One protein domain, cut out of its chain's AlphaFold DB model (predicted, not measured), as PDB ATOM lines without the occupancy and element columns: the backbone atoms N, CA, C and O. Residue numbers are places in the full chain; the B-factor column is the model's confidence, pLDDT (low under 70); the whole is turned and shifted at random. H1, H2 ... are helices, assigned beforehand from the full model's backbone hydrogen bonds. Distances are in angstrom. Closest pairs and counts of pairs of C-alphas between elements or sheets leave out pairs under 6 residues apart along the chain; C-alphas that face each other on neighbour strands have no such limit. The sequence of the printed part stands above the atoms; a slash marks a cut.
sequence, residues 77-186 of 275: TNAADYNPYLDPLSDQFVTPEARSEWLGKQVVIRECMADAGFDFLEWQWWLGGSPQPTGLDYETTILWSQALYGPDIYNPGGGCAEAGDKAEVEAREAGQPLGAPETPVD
ATOM      1  N   THR A  77     177.235 299.341 229.458       90.62
ATOM      2  CA  THR A  77     178.596 299.294 228.903       90.62
ATOM      3  C   THR A  77     178.981 297.915 228.365       90.62
ATOM      4  O   THR A  77     180.025 297.783 227.721       90.62
ATOM      5  N   ASN A  78     178.171 296.882 228.621       89.69
ATOM      6  CA  ASN A  78     178.373 295.530 228.104       89.69
ATOM      7  C   ASN A  78     177.560 295.259 226.834       89.69
ATOM      8  O   ASN A  78     177.780 294.231 226.193       89.69
ATOM      9  N   ALA A  79     176.664 296.171 226.445       91.44
ATOM     10  CA  ALA A  79     175.858 296.014 225.247       91.44
ATOM     11  C   ALA A  79     176.727 295.913 223.983       91.44
ATOM     12  O   ALA A  79     177.830 296.472 223.903       91.44
ATOM     13  N   ALA A  80     176.215 295.182 222.993       91.44
ATOM     14  CA  ALA A  80     176.886 295.011 221.712       91.44
ATOM     15  C   ALA A  80     176.999 296.344 220.961       91.44
ATOM     16  O   ALA A  80     178.040 296.620 220.400       91.44
ATOM     17  N   ASP A  81     176.001 297.218 221.034       90.38
ATOM     18  CA  ASP A  81     176.006 298.537 220.388       90.38
ATOM     19  C   ASP A  81     176.808 299.609 221.160       90.38
ATOM     20  O   ASP A  81     176.869 300.773 220.751       90.38
ATOM     21  N   TYR A  82     177.457 299.249 222.274       91.69
ATOM     22  CA  TYR A  82     178.269 300.183 223.049       91.69
ATOM     23  C   TYR A  82     179.682 300.331 222.475       91.69
ATOM     24  O   TYR A  82     180.455 299.373 222.406       91.69
ATOM     25  N   ASN A  83     180.057 301.573 222.158       90.81
ATOM     26  CA  ASN A  83     181.406 301.941 221.740       90.81
ATOM     27  C   ASN A  83     182.109 302.789 222.826       90.81
ATOM     28  O   ASN A  83     181.811 303.984 222.953       90.81
ATOM     29  N   PRO A  84     183.070 302.221 223.583       91.94
ATOM     30  CA  PRO A  84     183.739 302.935 224.671       91.94
ATOM     31  C   PRO A  84     184.606 304.103 224.181       91.94
ATOM     32  O   PRO A  84     184.829 305.052 224.926       91.94
ATOM     33  N   TYR A  85     185.067 304.081 222.930       92.50
ATOM     34  CA  TYR A  85     185.931 305.123 222.377       92.50
ATOM     35  C   TYR A  85     185.176 306.423 222.065       92.50
ATOM     36  O   TYR A  85     185.800 307.474 221.904       92.50
ATOM     37  N   LEU A  86     183.840 306.366 221.998       91.06
ATOM     38  CA  LEU A  86     182.968 307.503 221.692       91.06
ATOM     39  C   LEU A  86     182.186 308.027 222.905       91.06
ATOM     40  O   LEU A  86     181.562 309.083 222.802       91.06
ATOM     41  N   ASP A  87     182.236 307.334 224.043       91.44
ATOM     42  CA  ASP A  87     181.557 307.724 225.278       91.44
ATOM     43  C   ASP A  87     182.469 308.585 226.173       91.44
ATOM     44  O   ASP A  87     183.425 308.051 226.731       91.44
ATOM     45  N   PRO A  88     182.170 309.882 226.400       92.88
ATOM     46  CA  PRO A  88     182.976 310.757 227.258       92.88
ATOM     47  C   PRO A  88     183.100 310.314 228.723       92.88
ATOM     48  O   PRO A  88     183.875 310.912 229.471       92.88
ATOM     49  N   LEU A  89     182.305 309.334 229.163       91.62
ATOM     50  CA  LEU A  89     182.358 308.762 230.509       91.62
ATOM     51  C   LEU A  89     183.259 307.521 230.598       91.62
ATOM     52  O   LEU A  89     183.552 307.073 231.709       91.62
ATOM     53  N   SER A  90     183.695 306.979 229.461       91.19
ATOM     54  CA  SER A  90     184.612 305.846 229.393       91.19
ATOM     55  C   SER A  90     186.051 306.270 229.678       91.19
ATOM     56  O   SER A  90     186.492 307.353 229.295       91.19
ATOM     57  N   ASP A  91     186.824 305.388 230.309       92.44
ATOM     58  CA  ASP A  91     188.272 305.553 230.464       92.44
ATOM     59  C   ASP A  91     189.045 305.337 229.152       92.44
ATOM     60  O   ASP A  91     190.194 305.762 229.039       92.44
ATOM     61  N   GLN A  92     188.401 304.731 228.153       92.25
ATOM     62  CA  GLN A  92     188.930 304.524 226.804       92.25
ATOM     63  C   GLN A  92     188.499 305.620 225.820       92.25
ATOM     64  O   GLN A  92     188.808 305.531 224.633       92.25
ATOM     65  N   PHE A  93     187.785 306.650 226.282       94.06
ATOM     66  CA  PHE A  93     187.293 307.716 225.419       94.06
ATOM     67  C   PHE A  93     188.419 308.381 224.619       94.06
ATOM     68  O   PHE A  93     189.402 308.872 225.183       94.06
ATOM     69  N   VAL A  94     188.242 308.475 223.301       94.38
ATOM     70  CA  VAL A  94     189.155 309.205 222.419       94.38
ATOM     71  C   VAL A  94     188.523 310.552 222.105       94.38
ATOM     72  O   VAL A  94     187.440 310.605 221.523       94.38
ATOM     73  N   THR A  95     189.174 311.656 222.477       95.31
ATOM     74  CA  THR A  95     188.584 312.988 222.278       95.31
ATOM     75  C   THR A  95     188.456 313.339 220.789       95.31
ATOM     76  O   THR A  95     189.254 312.858 219.979       95.31
ATOM     77  N   PRO A  96     187.506 314.212 220.401       94.94
ATOM     78  CA  PRO A  96     187.395 314.682 219.018       94.94
ATOM     79  C   PRO A  96     188.700 315.280 218.472       94.94
ATOM     80  O   PRO A  96     189.033 315.091 217.306       94.94
ATOM     81  N   GLU A  97     189.476 315.969 219.312       94.75
ATOM     82  CA  GLU A  97     190.774 316.529 218.928       94.75
ATOM     83  C   GLU A  97     191.798 315.428 218.624       94.75
ATOM     84  O   GLU A  97     192.483 315.506 217.607       94.75
ATOM     85  N   ALA A  98     191.867 314.386 219.459       95.50
ATOM     86  CA  ALA A  98     192.762 313.252 219.241       95.50
ATOM     87  C   ALA A  98     192.377 312.452 217.985       95.50
ATOM     88  O   ALA A  98     193.249 312.046 217.216       95.50
ATOM     89  N   ARG A  99     191.074 312.272 217.732       95.69
ATOM     90  CA  ARG A  99     190.576 311.630 216.504       95.69
ATOM     91  C   ARG A  99     190.898 312.458 215.263       95.69
ATOM     92  O   ARG A  99     191.400 311.907 214.287       95.69
ATOM     93  N   SER A 100     190.680 313.773 215.318       96.19
ATOM     94  CA  SER A 100     191.035 314.704 214.239       96.19
ATOM     95  C   SER A 100     192.529 314.660 213.915       96.19
ATOM     96  O   SER A 100     192.903 314.561 212.745       96.19
ATOM     97  N   GLU A 101     193.394 314.676 214.933       96.50
ATOM     98  CA  GLU A 101     194.843 314.599 214.736       96.50
ATOM     99  C   GLU A 101     195.269 313.264 214.120       96.50
ATOM    100  O   GLU A 101     196.002 313.244 213.126       96.50
ATOM    101  N   TRP A 102     194.737 312.152 214.637       96.50
ATOM    102  CA  TRP A 102     194.984 310.826 214.077       96.50
ATOM    103  C   TRP A 102     194.544 310.732 212.609       96.50
ATOM    104  O   TRP A 102     195.288 310.205 211.780       96.50
ATOM    105  N   LEU A 103     193.380 311.290 212.258       96.88
ATOM    106  CA  LEU A 103     192.902 311.352 210.872       96.88
ATOM    107  C   LEU A 103     193.804 312.219 209.997       96.88
ATOM    108  O   LEU A 103     194.071 311.855 208.854       96.88
ATOM    109  N   GLY A 104     194.329 313.324 210.530       97.12
ATOM    110  CA  GLY A 104     195.334 314.139 209.854       97.12
ATOM    111  C   GLY A 104     196.582 313.331 209.488       97.12
ATOM    112  O   GLY A 104     197.047 313.397 208.350       97.12
ATOM    113  N   LYS A 105     197.073 312.492 210.408       97.38
ATOM    114  CA  LYS A 105     198.148 311.529 210.121       97.38
ATOM    115  C   LYS A 105     197.744 310.513 209.045       97.38
ATOM    116  O   LYS A 105     198.551 310.220 208.163       97.38
ATOM    117  N   GLN A 106     196.508 310.008 209.060       97.25
ATOM    118  CA  GLN A 106     196.038 309.080 208.020       97.25
ATOM    119  C   GLN A 106     196.019 309.706 206.622       97.25
ATOM    120  O   GLN A 106     196.268 308.994 205.652       97.25
ATOM    121  N   VAL A 107     195.768 311.016 206.489       97.25
ATOM    122  CA  VAL A 107     195.870 311.708 205.189       97.25
ATOM    123  C   VAL A 107     197.277 311.555 204.610       97.25
ATOM    124  O   VAL A 107     197.409 311.156 203.457       97.25
ATOM    125  N   VAL A 108     198.313 311.790 205.424       97.94
ATOM    126  CA  VAL A 108     199.722 311.660 205.012       97.94
ATOM    127  C   VAL A 108     200.049 310.223 204.605       97.94
ATOM    128  O   VAL A 108     200.660 309.991 203.562       97.94
ATOM    129  N   ILE A 109     199.615 309.246 205.406       97.69
ATOM    130  CA  ILE A 109     199.835 307.823 205.113       97.69
ATOM    131  C   ILE A 109     199.159 307.446 203.794       97.69
ATOM    132  O   ILE A 109     199.782 306.808 202.949       97.69
ATOM    133  N   ARG A 110     197.908 307.867 203.592       97.69
ATOM    134  CA  ARG A 110     197.140 307.578 202.379       97.69
ATOM    135  C   ARG A 110     197.768 308.195 201.134       97.69
ATOM    136  O   ARG A 110     197.818 307.528 200.108       97.69
ATOM    137  N   GLU A 111     198.258 309.431 201.213       98.12
ATOM    138  CA  GLU A 111     198.995 310.063 200.111       98.12
ATOM    139  C   GLU A 111     200.269 309.276 199.773       98.12
ATOM    140  O   GLU A 111     200.487 308.930 198.615       98.12
ATOM    141  N   CYS A 112     201.054 308.892 200.784       98.50
ATOM    142  CA  CYS A 112     202.241 308.061 200.586       98.50
ATOM    143  C   CYS A 112     201.910 306.692 199.962       98.50
ATOM    144  O   CYS A 112     202.610 306.237 199.056       98.50
ATOM    145  N   MET A 113     200.838 306.037 200.416       98.50
ATOM    146  CA  MET A 113     200.400 304.746 199.874       98.50
ATOM    147  C   MET A 113     199.950 304.877 198.417       98.50
ATOM    148  O   MET A 113     200.337 304.055 197.585       98.50
ATOM    149  N   ALA A 114     199.221 305.948 198.084       98.38
ATOM    150  CA  ALA A 114     198.818 306.245 196.714       98.38
ATOM    151  C   ALA A 114     200.032 306.484 195.800       98.38
ATOM    152  O   ALA A 114     200.080 305.945 194.692       98.38
ATOM    153  N   ASP A 115     201.048 307.212 196.274       98.38
ATOM    154  CA  ASP A 115     202.313 307.411 195.554       98.38
ATOM    155  C   ASP A 115     203.094 306.096 195.364       98.38
ATOM    156  O   ASP A 115     203.767 305.906 194.346       98.38
ATOM    157  N   ALA A 116     202.975 305.162 196.312       97.25
ATOM    158  CA  ALA A 116     203.511 303.806 196.207       97.25
ATOM    159  C   ALA A 116     202.679 302.882 195.291       97.25
ATOM    160  O   ALA A 116     203.102 301.758 195.015       97.25
ATOM    161  N   GLY A 117     201.535 303.352 194.783       97.69
ATOM    162  CA  GLY A 117     200.652 302.607 193.885       97.69
ATOM    163  C   GLY A 117     199.662 301.677 194.589       97.69
ATOM    164  O   GLY A 117     199.143 300.767 193.944       97.69
ATOM    165  N   PHE A 118     199.406 301.889 195.881       97.88
ATOM    166  CA  PHE A 118     198.474 301.097 196.679       97.88
ATOM    167  C   PHE A 118     197.283 301.931 197.144       97.88
ATOM    168  O   PHE A 118     197.439 303.051 197.630       97.88
ATOM    169  N   ASP A 119     196.091 301.345 197.063       97.19
ATOM    170  CA  ASP A 119     194.912 301.915 197.705       97.19
ATOM    171  C   ASP A 119     195.042 301.815 199.232       97.19
ATOM    172  O   ASP A 119     195.468 300.795 199.782       97.19
ATOM    173  N   PHE A 120     194.644 302.881 199.922       96.12
ATOM    174  CA  PHE A 120     194.534 302.929 201.376       96.12
ATOM    175  C   PHE A 120     193.147 303.459 201.722       96.12
ATOM    176  O   PHE A 120     192.832 304.631 201.476       96.12
ATOM    177  N   LEU A 121     192.303 302.561 202.225       93.62
ATOM    178  CA  LEU A 121     190.912 302.848 202.525       93.62
ATOM    179  C   LEU A 121     190.811 303.845 203.671       93.62
ATOM    180  O   LEU A 121     191.625 303.873 204.596       93.62
ATOM    181  N   GLU A 122     189.777 304.673 203.604       90.19
ATOM    182  CA  GLU A 122     189.420 305.482 204.750       90.19
ATOM    183  C   GLU A 122     188.878 304.584 205.860       90.19
ATOM    184  O   GLU A 122     187.943 303.812 205.657       90.19
ATOM    185  N   TRP A 123     189.497 304.688 207.031       89.31
ATOM    186  CA  TRP A 123     189.215 303.833 208.168       89.31
ATOM    187  C   TRP A 123     189.412 304.608 209.472       89.31
ATOM    188  O   TRP A 123     190.237 305.518 209.551       89.31
ATOM    189  N   GLN A 124     188.639 304.242 210.489       90.69
ATOM    190  CA  GLN A 124     188.660 304.809 211.830       90.69
ATOM    191  C   GLN A 124     188.750 303.645 212.814       90.69
ATOM    192  O   GLN A 124     187.788 302.896 212.961       90.69
ATOM    193  N   TRP A 125     189.896 303.465 213.476       89.94
ATOM    194  CA  TRP A 125     190.132 302.269 214.297       89.94
ATOM    195  C   TRP A 125     189.129 302.114 215.445       89.94
ATOM    196  O   TRP A 125     188.766 300.997 215.787       89.94
ATOM    197  N   TRP A 126     188.608 303.225 215.971       89.88
ATOM    198  CA  TRP A 126     187.566 303.231 216.999       89.88
ATOM    199  C   TRP A 126     186.187 302.779 216.494       89.88
ATOM    200  O   TRP A 126     185.264 302.667 217.293       89.88
ATOM    201  N   LEU A 127     186.011 302.555 215.190       87.12
ATOM    202  CA  LEU A 127     184.793 301.999 214.590       87.12
ATOM    203  C   LEU A 127     184.989 300.559 214.091       87.12
ATOM    204  O   LEU A 127     184.056 299.976 213.549       87.12
ATOM    205  N   GLY A 128     186.186 299.984 214.256       83.75
ATOM    206  CA  GLY A 128     186.555 298.705 213.648       83.75
ATOM    207  C   GLY A 128     186.825 298.809 212.140       83.75
ATOM    208  O   GLY A 128     186.652 299.864 211.532       83.75
ATOM    209  N   GLY A 129     187.327 297.728 211.534       83.69
ATOM    210  CA  GLY A 129     187.690 297.652 210.109       83.69
ATOM    211  C   GLY A 129     189.201 297.605 209.839       83.69
ATOM    212  O   GLY A 129     189.993 297.315 210.732       83.69
ATOM    213  N   SER A 130     189.589 297.864 208.587       88.44
ATOM    214  CA  SER A 130     190.979 297.842 208.115       88.44
ATOM    215  C   SER A 130     191.192 298.892 207.016       88.44
ATOM    216  O   SER A 130     190.277 299.123 206.222       88.44
ATOM    217  N   PRO A 131     192.382 299.515 206.915       93.19
ATOM    218  CA  PRO A 131     192.703 300.415 205.815       93.19
ATOM    219  C   PRO A 131     193.171 299.663 204.556       93.19
ATOM    220  O   PRO A 131     193.342 300.273 203.499       93.19
ATOM    221  N   GLN A 132     193.405 298.351 204.647       94.12
ATOM    222  CA  GLN A 132     193.761 297.524 203.499       94.12
ATOM    223  C   GLN A 132     192.498 297.143 202.708       94.12
ATOM    224  O   GLN A 132     191.525 296.698 203.319       94.12
ATOM    225  N   PRO A 133     192.499 297.256 201.367       92.25
ATOM    226  CA  PRO A 133     191.447 296.679 200.536       92.25
ATOM    227  C   PRO A 133     191.249 295.182 200.802       92.25
ATOM    228  O   PRO A 133     192.211 294.463 201.072       92.25
ATOM    229  N   THR A 134     190.008 294.712 200.700       88.88
ATOM    230  CA  THR A 134     189.687 293.282 200.779       88.88
ATOM    231  C   THR A 134     189.834 292.604 199.411       88.88
ATOM    232  O   THR A 134     189.858 293.270 198.372       88.88
ATOM    233  N   GLY A 135     189.920 291.272 199.390       84.19
ATOM    234  CA  GLY A 135     190.008 290.491 198.153       84.19
ATOM    235  C   GLY A 135     191.368 290.543 197.453       84.19
ATOM    236  O   GLY A 135     191.446 290.223 196.267       84.19
ATOM    237  N   LEU A 136     192.425 290.976 198.145       87.75
ATOM    238  CA  LEU A 136     193.784 290.934 197.604       87.75
ATOM    239  C   LEU A 136     194.303 289.490 197.578       87.75
ATOM    240  O   LEU A 136     193.880 288.663 198.383       87.75
ATOM    241  N   ASP A 137     195.239 289.198 196.673       86.69
ATOM    242  CA  ASP A 137     196.038 287.974 196.759       86.69
ATOM    243  C   ASP A 137     197.170 288.132 197.794       86.69
ATOM    244  O   ASP A 137     197.534 289.244 198.193       86.69
ATOM    245  N   TYR A 138     197.765 287.013 198.222       86.94
ATOM    246  CA  TYR A 138     198.825 287.013 199.237       86.94
ATOM    247  C   TYR A 138     200.017 287.906 198.865       86.94
ATOM    248  O   TYR A 138     200.530 288.645 199.705       86.94
ATOM    249  N   GLU A 139     200.485 287.840 197.615       89.81
ATOM    250  CA  GLU A 139     201.661 288.601 197.181       89.81
ATOM    251  C   GLU A 139     201.382 290.107 197.245       89.81
ATOM    252  O   GLU A 139     202.204 290.877 197.749       89.81
ATOM    253  N   THR A 140     200.191 290.519 196.823       92.69
ATOM    254  CA  THR A 140     199.719 291.903 196.871       92.69
ATOM    255  C   THR A 140     199.534 292.375 198.310       92.69
ATOM    256  O   THR A 140     199.953 293.484 198.640       92.69
ATOM    257  N   THR A 141     199.005 291.532 199.196       91.06
ATOM    258  CA  THR A 141     198.892 291.808 200.638       91.06
ATOM    259  C   THR A 141     200.250 292.060 201.286       91.06
ATOM    260  O   THR A 141     200.393 292.992 202.086       91.06
ATOM    261  N   ILE A 142     201.269 291.276 200.919       91.81
ATOM    262  CA  ILE A 142     202.640 291.462 201.407       91.81
ATOM    263  C   ILE A 142     203.233 292.764 200.872       91.81
ATOM    264  O   ILE A 142     203.798 293.527 201.653       91.81
ATOM    265  N   LEU A 143     203.086 293.054 199.578       94.62
ATOM    266  CA  LEU A 143     203.593 294.300 198.999       94.62
ATOM    267  C   LEU A 143     202.906 295.535 199.600       94.62
ATOM    268  O   LEU A 143     203.583 296.505 199.935       94.62
ATOM    269  N   TRP A 144     201.589 295.472 199.806       95.75
ATOM    270  CA  TRP A 144     200.825 296.514 200.489       95.75
ATOM    271  C   TRP A 144     201.335 296.724 201.920       95.75
ATOM    272  O   TRP A 144     201.619 297.850 202.327       95.75
ATOM    273  N   SER A 145     201.540 295.633 202.668       94.19
ATOM    274  CA  SER A 145     202.059 295.686 204.042       94.19
ATOM    275  C   SER A 145     203.472 296.262 204.099       94.19
ATOM    276  O   SER A 145     203.788 297.048 204.989       94.19
ATOM    277  N   GLN A 146     204.317 295.918 203.125       95.25
ATOM    278  CA  GLN A 146     205.671 296.454 203.016       95.25
ATOM    279  C   GLN A 146     205.688 297.942 202.659       95.25
ATOM    280  O   GLN A 146     206.548 298.674 203.149       95.25
ATOM    281  N   ALA A 147     204.751 298.410 201.832       97.12
ATOM    282  CA  ALA A 147     204.598 299.835 201.555       97.12
ATOM    283  C   ALA A 147     204.186 300.601 202.823       97.12
ATOM    284  O   ALA A 147     204.749 301.658 203.116       97.12
ATOM    285  N   LEU A 148     203.269 300.036 203.615       96.50
ATOM    286  CA  LEU A 148     202.802 300.667 204.844       96.50
ATOM    287  C   LEU A 148     203.868 300.677 205.947       96.50
ATOM    288  O   LEU A 148     204.130 301.733 206.514       96.50
ATOM    289  N   TYR A 149     204.491 299.536 206.245       95.50
ATOM    290  CA  TYR A 149     205.335 299.362 207.437       95.50
ATOM    291  C   TYR A 149     206.842 299.262 207.159       95.50
ATOM    292  O   TYR A 149     207.653 299.292 208.091       95.50
ATOM    293  N   GLY A 150     207.233 299.171 205.887       93.62
ATOM    294  CA  GLY A 150     208.606 298.914 205.456       93.62
ATOM    295  C   GLY A 150     208.878 297.435 205.128       93.62
ATOM    296  O   GLY A 150     208.022 296.572 205.307       93.62
ATOM    297  N   PRO A 151     210.083 297.111 204.624       88.62
ATOM    298  CA  PRO A 151     210.393 295.786 204.079       88.62
ATOM    299  C   PRO A 151     210.430 294.661 205.126       88.62
ATOM    300  O   PRO A 151     210.217 293.502 204.771       88.62
ATOM    301  N   ASP A 152     210.712 294.984 206.391       85.56
ATOM    302  CA  ASP A 152     210.645 294.035 207.502       85.56
ATOM    303  C   ASP A 152     209.292 294.163 208.208       85.56
ATOM    304  O   ASP A 152     209.111 294.978 209.110       85.56
ATOM    305  N   ILE A 153     208.333 293.340 207.785       75.56
ATOM    306  CA  ILE A 153     206.986 293.314 208.371       75.56
ATOM    307  C   ILE A 153     206.969 292.791 209.817       75.56
ATOM    308  O   ILE A 153     205.984 292.994 210.520       75.56
ATOM    309  N   TYR A 154     208.034 292.117 210.269       75.56
ATOM    310  CA  TYR A 154     208.139 291.590 211.632       75.56
ATOM    311  C   TYR A 154     208.778 292.593 212.594       75.56
ATOM    312  O   TYR A 154     208.524 292.531 213.794       75.56
ATOM    313  N   ASN A 155     209.573 293.530 212.073       74.81
ATOM    314  CA  ASN A 155     210.113 294.667 212.813       74.81
ATOM    315  C   ASN A 155     209.709 295.965 212.100       74.81
ATOM    316  O   ASN A 155     210.546 296.589 211.438       74.81
ATOM    317  N   PRO A 156     208.427 296.360 212.204       74.94
ATOM    318  CA  PRO A 156     207.923 297.542 211.521       74.94
ATOM    319  C   PRO A 156     208.696 298.783 211.980       74.94
ATOM    320  O   PRO A 156     208.952 298.975 213.169       74.94
ATOM    321  N   GLY A 157     209.091 299.622 211.025       70.31
ATOM    322  CA  GLY A 157     209.983 300.752 211.304       70.31
ATOM    323  C   GLY A 157     210.307 301.613 210.088       70.31
ATOM    324  O   GLY A 157     211.369 302.227 210.037       70.31
ATOM    325  N   GLY A 158     209.425 301.627 209.092       86.94
ATOM    326  CA  GLY A 158     209.594 302.402 207.871       86.94
ATOM    327  C   GLY A 158     208.279 302.581 207.121       86.94
ATOM    328  O   GLY A 158     207.198 302.558 207.711       86.94
ATOM    329  N   GLY A 159     208.384 302.739 205.802       95.00
ATOM    330  CA  GLY A 159     207.226 302.851 204.918       95.00
ATOM    331  C   GLY A 159     206.396 304.110 205.161       95.00
ATOM    332  O   GLY A 159     206.871 305.116 205.698       95.00
ATOM    333  N   CYS A 160     205.139 304.055 204.738       97.69
ATOM    334  CA  CYS A 160     204.216 305.176 204.845       97.69
ATOM    335  C   CYS A 160     203.768 305.470 206.280       97.69
ATOM    336  O   CYS A 160     203.508 306.630 206.599       97.69
ATOM    337  N   ALA A 161     203.743 304.471 207.166       95.44
ATOM    338  CA  ALA A 161     203.454 304.673 208.583       95.44
ATOM    339  C   ALA A 161     204.497 305.596 209.240       95.44
ATOM    340  O   ALA A 161     204.119 306.565 209.899       95.44
ATOM    341  N   GLU A 162     205.791 305.369 208.976       95.62
ATOM    342  CA  GLU A 162     206.873 306.219 209.496       95.62
ATOM    343  C   GLU A 162     206.819 307.641 208.908       95.62
ATOM    344  O   GLU A 162     207.116 308.616 209.600       95.62
ATOM    345  N   ALA A 163     206.415 307.792 207.642       96.50
ATOM    346  CA  ALA A 163     206.188 309.113 207.051       96.50
ATOM    347  C   ALA A 163     205.071 309.877 207.788       96.50
ATOM    348  O   ALA A 163     205.230 311.061 208.087       96.50
ATOM    349  N   GLY A 164     203.979 309.186 208.140       97.12
ATOM    350  CA  GLY A 164     202.909 309.738 208.970       97.12
ATOM    351  C   GLY A 164     203.379 310.133 210.374       97.12
ATOM    352  O   GLY A 164     203.044 311.220 210.835       97.12
ATOM    353  N   ASP A 165     204.182 309.292 211.036       96.44
ATOM    354  CA  ASP A 165     204.763 309.597 212.357       96.44
ATOM    355  C   ASP A 165     205.654 310.844 212.322       96.44
ATOM    356  O   ASP A 165     205.527 311.730 213.168       96.44
ATOM    357  N   LYS A 166     206.533 310.950 211.318       97.50
ATOM    358  CA  LYS A 166     207.400 312.123 211.137       97.50
ATOM    359  C   LYS A 166     206.582 313.392 210.923       97.50
ATOM    360  O   LYS A 166     206.838 314.391 211.588       97.50
ATOM    361  N   ALA A 167     205.572 313.336 210.055       98.00
ATOM    362  CA  ALA A 167     204.704 314.477 209.791       98.00
ATOM    363  C   ALA A 167     203.924 314.918 211.040       98.00
ATOM    364  O   ALA A 167     203.778 316.114 211.279       98.00
ATOM    365  N   GLU A 168     203.449 313.973 211.856       97.31
ATOM    366  CA  GLU A 168     202.772 314.279 213.120       97.31
ATOM    367  C   GLU A 168     203.709 315.008 214.097       97.31
ATOM    368  O   GLU A 168     203.342 316.045 214.654       97.31
ATOM    369  N   VAL A 169     204.935 314.503 214.279       97.62
ATOM    370  CA  VAL A 169     205.942 315.132 215.148       97.62
ATOM    371  C   VAL A 169     206.289 316.536 214.660       97.62
ATOM    372  O   VAL A 169     206.226 317.482 215.444       97.62
ATOM    373  N   GLU A 170     206.587 316.700 213.370       98.31
ATOM    374  CA  GLU A 170     206.916 318.000 212.773       98.31
ATOM    375  C   GLU A 170     205.774 319.015 212.940       98.31
ATOM    376  O   GLU A 170     206.006 320.172 213.299       98.31
ATOM    377  N   ALA A 171     204.527 318.581 212.740       97.88
ATOM    378  CA  ALA A 171     203.338 319.406 212.925       97.88
ATOM    379  C   ALA A 171     203.180 319.864 214.389       97.88
ATOM    380  O   ALA A 171     202.953 321.050 214.664       97.88
ATOM    381  N   ARG A 172     203.376 318.952 215.353       96.62
ATOM    382  CA  ARG A 172     203.361 319.287 216.787       96.62
ATOM    383  C   ARG A 172     204.484 320.252 217.165       96.62
ATOM    384  O   ARG A 172     204.227 321.224 217.874       96.62
ATOM    385  N   GLU A 173     205.704 320.037 216.674       97.88
ATOM    386  CA  GLU A 173     206.850 320.928 216.913       97.88
ATOM    387  C   GLU A 173     206.638 322.327 216.316       97.88
ATOM    388  O   GLU A 173     207.051 323.328 216.907       97.88
ATOM    389  N   ALA A 174     205.928 322.418 215.190       97.75
ATOM    390  CA  ALA A 174     205.516 323.679 214.583       97.75
ATOM    391  C   ALA A 174     204.374 324.390 215.341       97.75
ATOM    392  O   ALA A 174     204.005 325.512 214.987       97.75
ATOM    393  N   GLY A 175     203.809 323.770 216.385       97.38
ATOM    394  CA  GLY A 175     202.679 324.306 217.146       97.38
ATOM    395  C   GLY A 175     201.343 324.229 216.403       97.38
ATOM    396  O   GLY A 175     200.387 324.901 216.794       97.38
ATOM    397  N   GLN A 176     201.271 323.424 215.343       95.88
ATOM    398  CA  GLN A 176     200.071 323.201 214.550       95.88
ATOM    399  C   GLN A 176     199.913 321.694 214.299       95.88
ATOM    400  O   GLN A 176     200.322 321.226 213.241       95.88
ATOM    401  N   PRO A 177     199.339 320.940 215.260       96.25
ATOM    402  CA  PRO A 177     199.036 319.523 215.088       96.25
ATOM    403  C   PRO A 177     198.310 319.229 213.776       96.25
ATOM    404  O   PRO A 177     197.545 320.067 213.278       96.25
ATOM    405  N   LEU A 178     198.528 318.027 213.235       97.56
ATOM    406  CA  LEU A 178     197.748 317.553 212.095       97.56
ATOM    407  C   LEU A 178     196.258 317.531 212.460       97.56
ATOM    408  O   LEU A 178     195.880 317.483 213.630       97.56
ATOM    409  N   GLY A 179     195.402 317.591 211.449       96.19
ATOM    410  CA  GLY A 179     193.964 317.548 211.654       96.19
ATOM    411  C   GLY A 179     193.233 317.261 210.358       96.19
ATOM    412  O   GLY A 179     193.526 317.871 209.329       96.19
ATOM    413  N   ALA A 180     192.267 316.355 210.414       95.94
ATOM    414  CA  ALA A 180     191.323 316.126 209.334       95.94
ATOM    415  C   ALA A 180     189.922 315.875 209.915       95.94
ATOM    416  O   ALA A 180     189.803 315.385 211.040       95.94
ATOM    417  N   PRO A 181     188.853 316.249 209.189       92.12
ATOM    418  CA  PRO A 181     187.496 316.013 209.659       92.12
ATOM    419  C   PRO A 181     187.212 314.512 209.775       92.12
ATOM    420  O   PRO A 181     187.631 313.734 208.922       92.12
ATOM    421  N   GLU A 182     186.451 314.130 210.802       86.62
ATOM    422  CA  GLU A 182     185.857 312.795 210.883       86.62
ATOM    423  C   GLU A 182     184.883 312.594 209.724       86.62
ATOM    424  O   GLU A 182     184.033 313.450 209.451       86.62
ATOM    425  N   THR A 183     184.991 311.445 209.060       82.19
ATOM    426  CA  THR A 183     183.959 311.034 208.115       82.19
ATOM    427  C   THR A 183     182.716 310.636 208.894       82.19
ATOM    428  O   THR A 183     182.827 309.830 209.826       82.19
ATOM    429  N   PRO A 184     181.540 311.196 208.542       79.56
ATOM    430  CA  PRO A 184     180.290 310.843 209.189       79.56
ATOM    431  C   PRO A 184     180.092 309.333 209.168       79.56
ATOM    432  O   PRO A 184     180.075 308.715 208.104       79.56
ATOM    433  N   VAL A 185     179.947 308.760 210.355       75.19
ATOM    434  CA  VAL A 185     179.580 307.359 210.517       75.19
ATOM    435  C   VAL A 185     178.096 307.244 210.223       75.19
ATOM    436  O   VAL A 185     177.304 308.062 210.698       75.19
ATOM    437  N   ASP A 186     177.724 306.247 209.429       79.88
ATOM    438  CA  ASP A 186     176.324 305.864 209.317       79.88
ATOM    439  C   ASP A 186     175.841 305.428 210.711       79.88
ATOM    440  O   ASP A 186     176.422 304.500 211.275       79.88
TER     441      ASP A 186
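AT A GLANCE: This is residues 77 to 186 of the 275 residues of an uncharacterized protein of Agromyces hippuratus (UniProt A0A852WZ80). One long helix, H1, is met near its last residues by H2 and H3, which run roughly end to end; the loop of residues 116 to 137 folds back beside H1. The printed part has 110 residues, with helices H1, H2, H3 in that order and no named strand: all helix, though under half of the residues, 47, are in them. It is only just compact, close to loose, with a radius of gyration of the C-alphas of 15.5 A and spans of 42 by 38 by 26 A.

IN THESE COORDINATES: H1, residues 96 to 115, is 28.7 A long from C-alpha 96 at (187.395, 314.682, 219.018). H2 is residues 138 to 149, 16.2 A. H3, residues 159 to 173, 21.7 A, ends at C-alpha 173 (206.850, 320.928, 216.913).

HOW THE PARTS SIT: H1, with residues 105 to 113 alone, touches H3 at a steep tilt of 44 degrees, opposite ways; the closest C-alphas, Ile 109 and Cys 160, are 5.1 A apart. H2, with residues 146 to 149 alone, touches residues 159 to 162 of H3 at a shallow tilt of 21 degrees, the same way; the closest C-alphas, Tyr 149 and Gly 159, are 4.7 A apart. H1 and H2 only just touch, with 3 pairs of C-alphas within 8 A. Every O i to N i+4 pair is within hydrogen-bond range in H2 and H3, and 15 of 16 in H1.

THE WHOLE: The printed part has no cut; the link H1 to H2 is long, and no printed residue is under pLDDT 70.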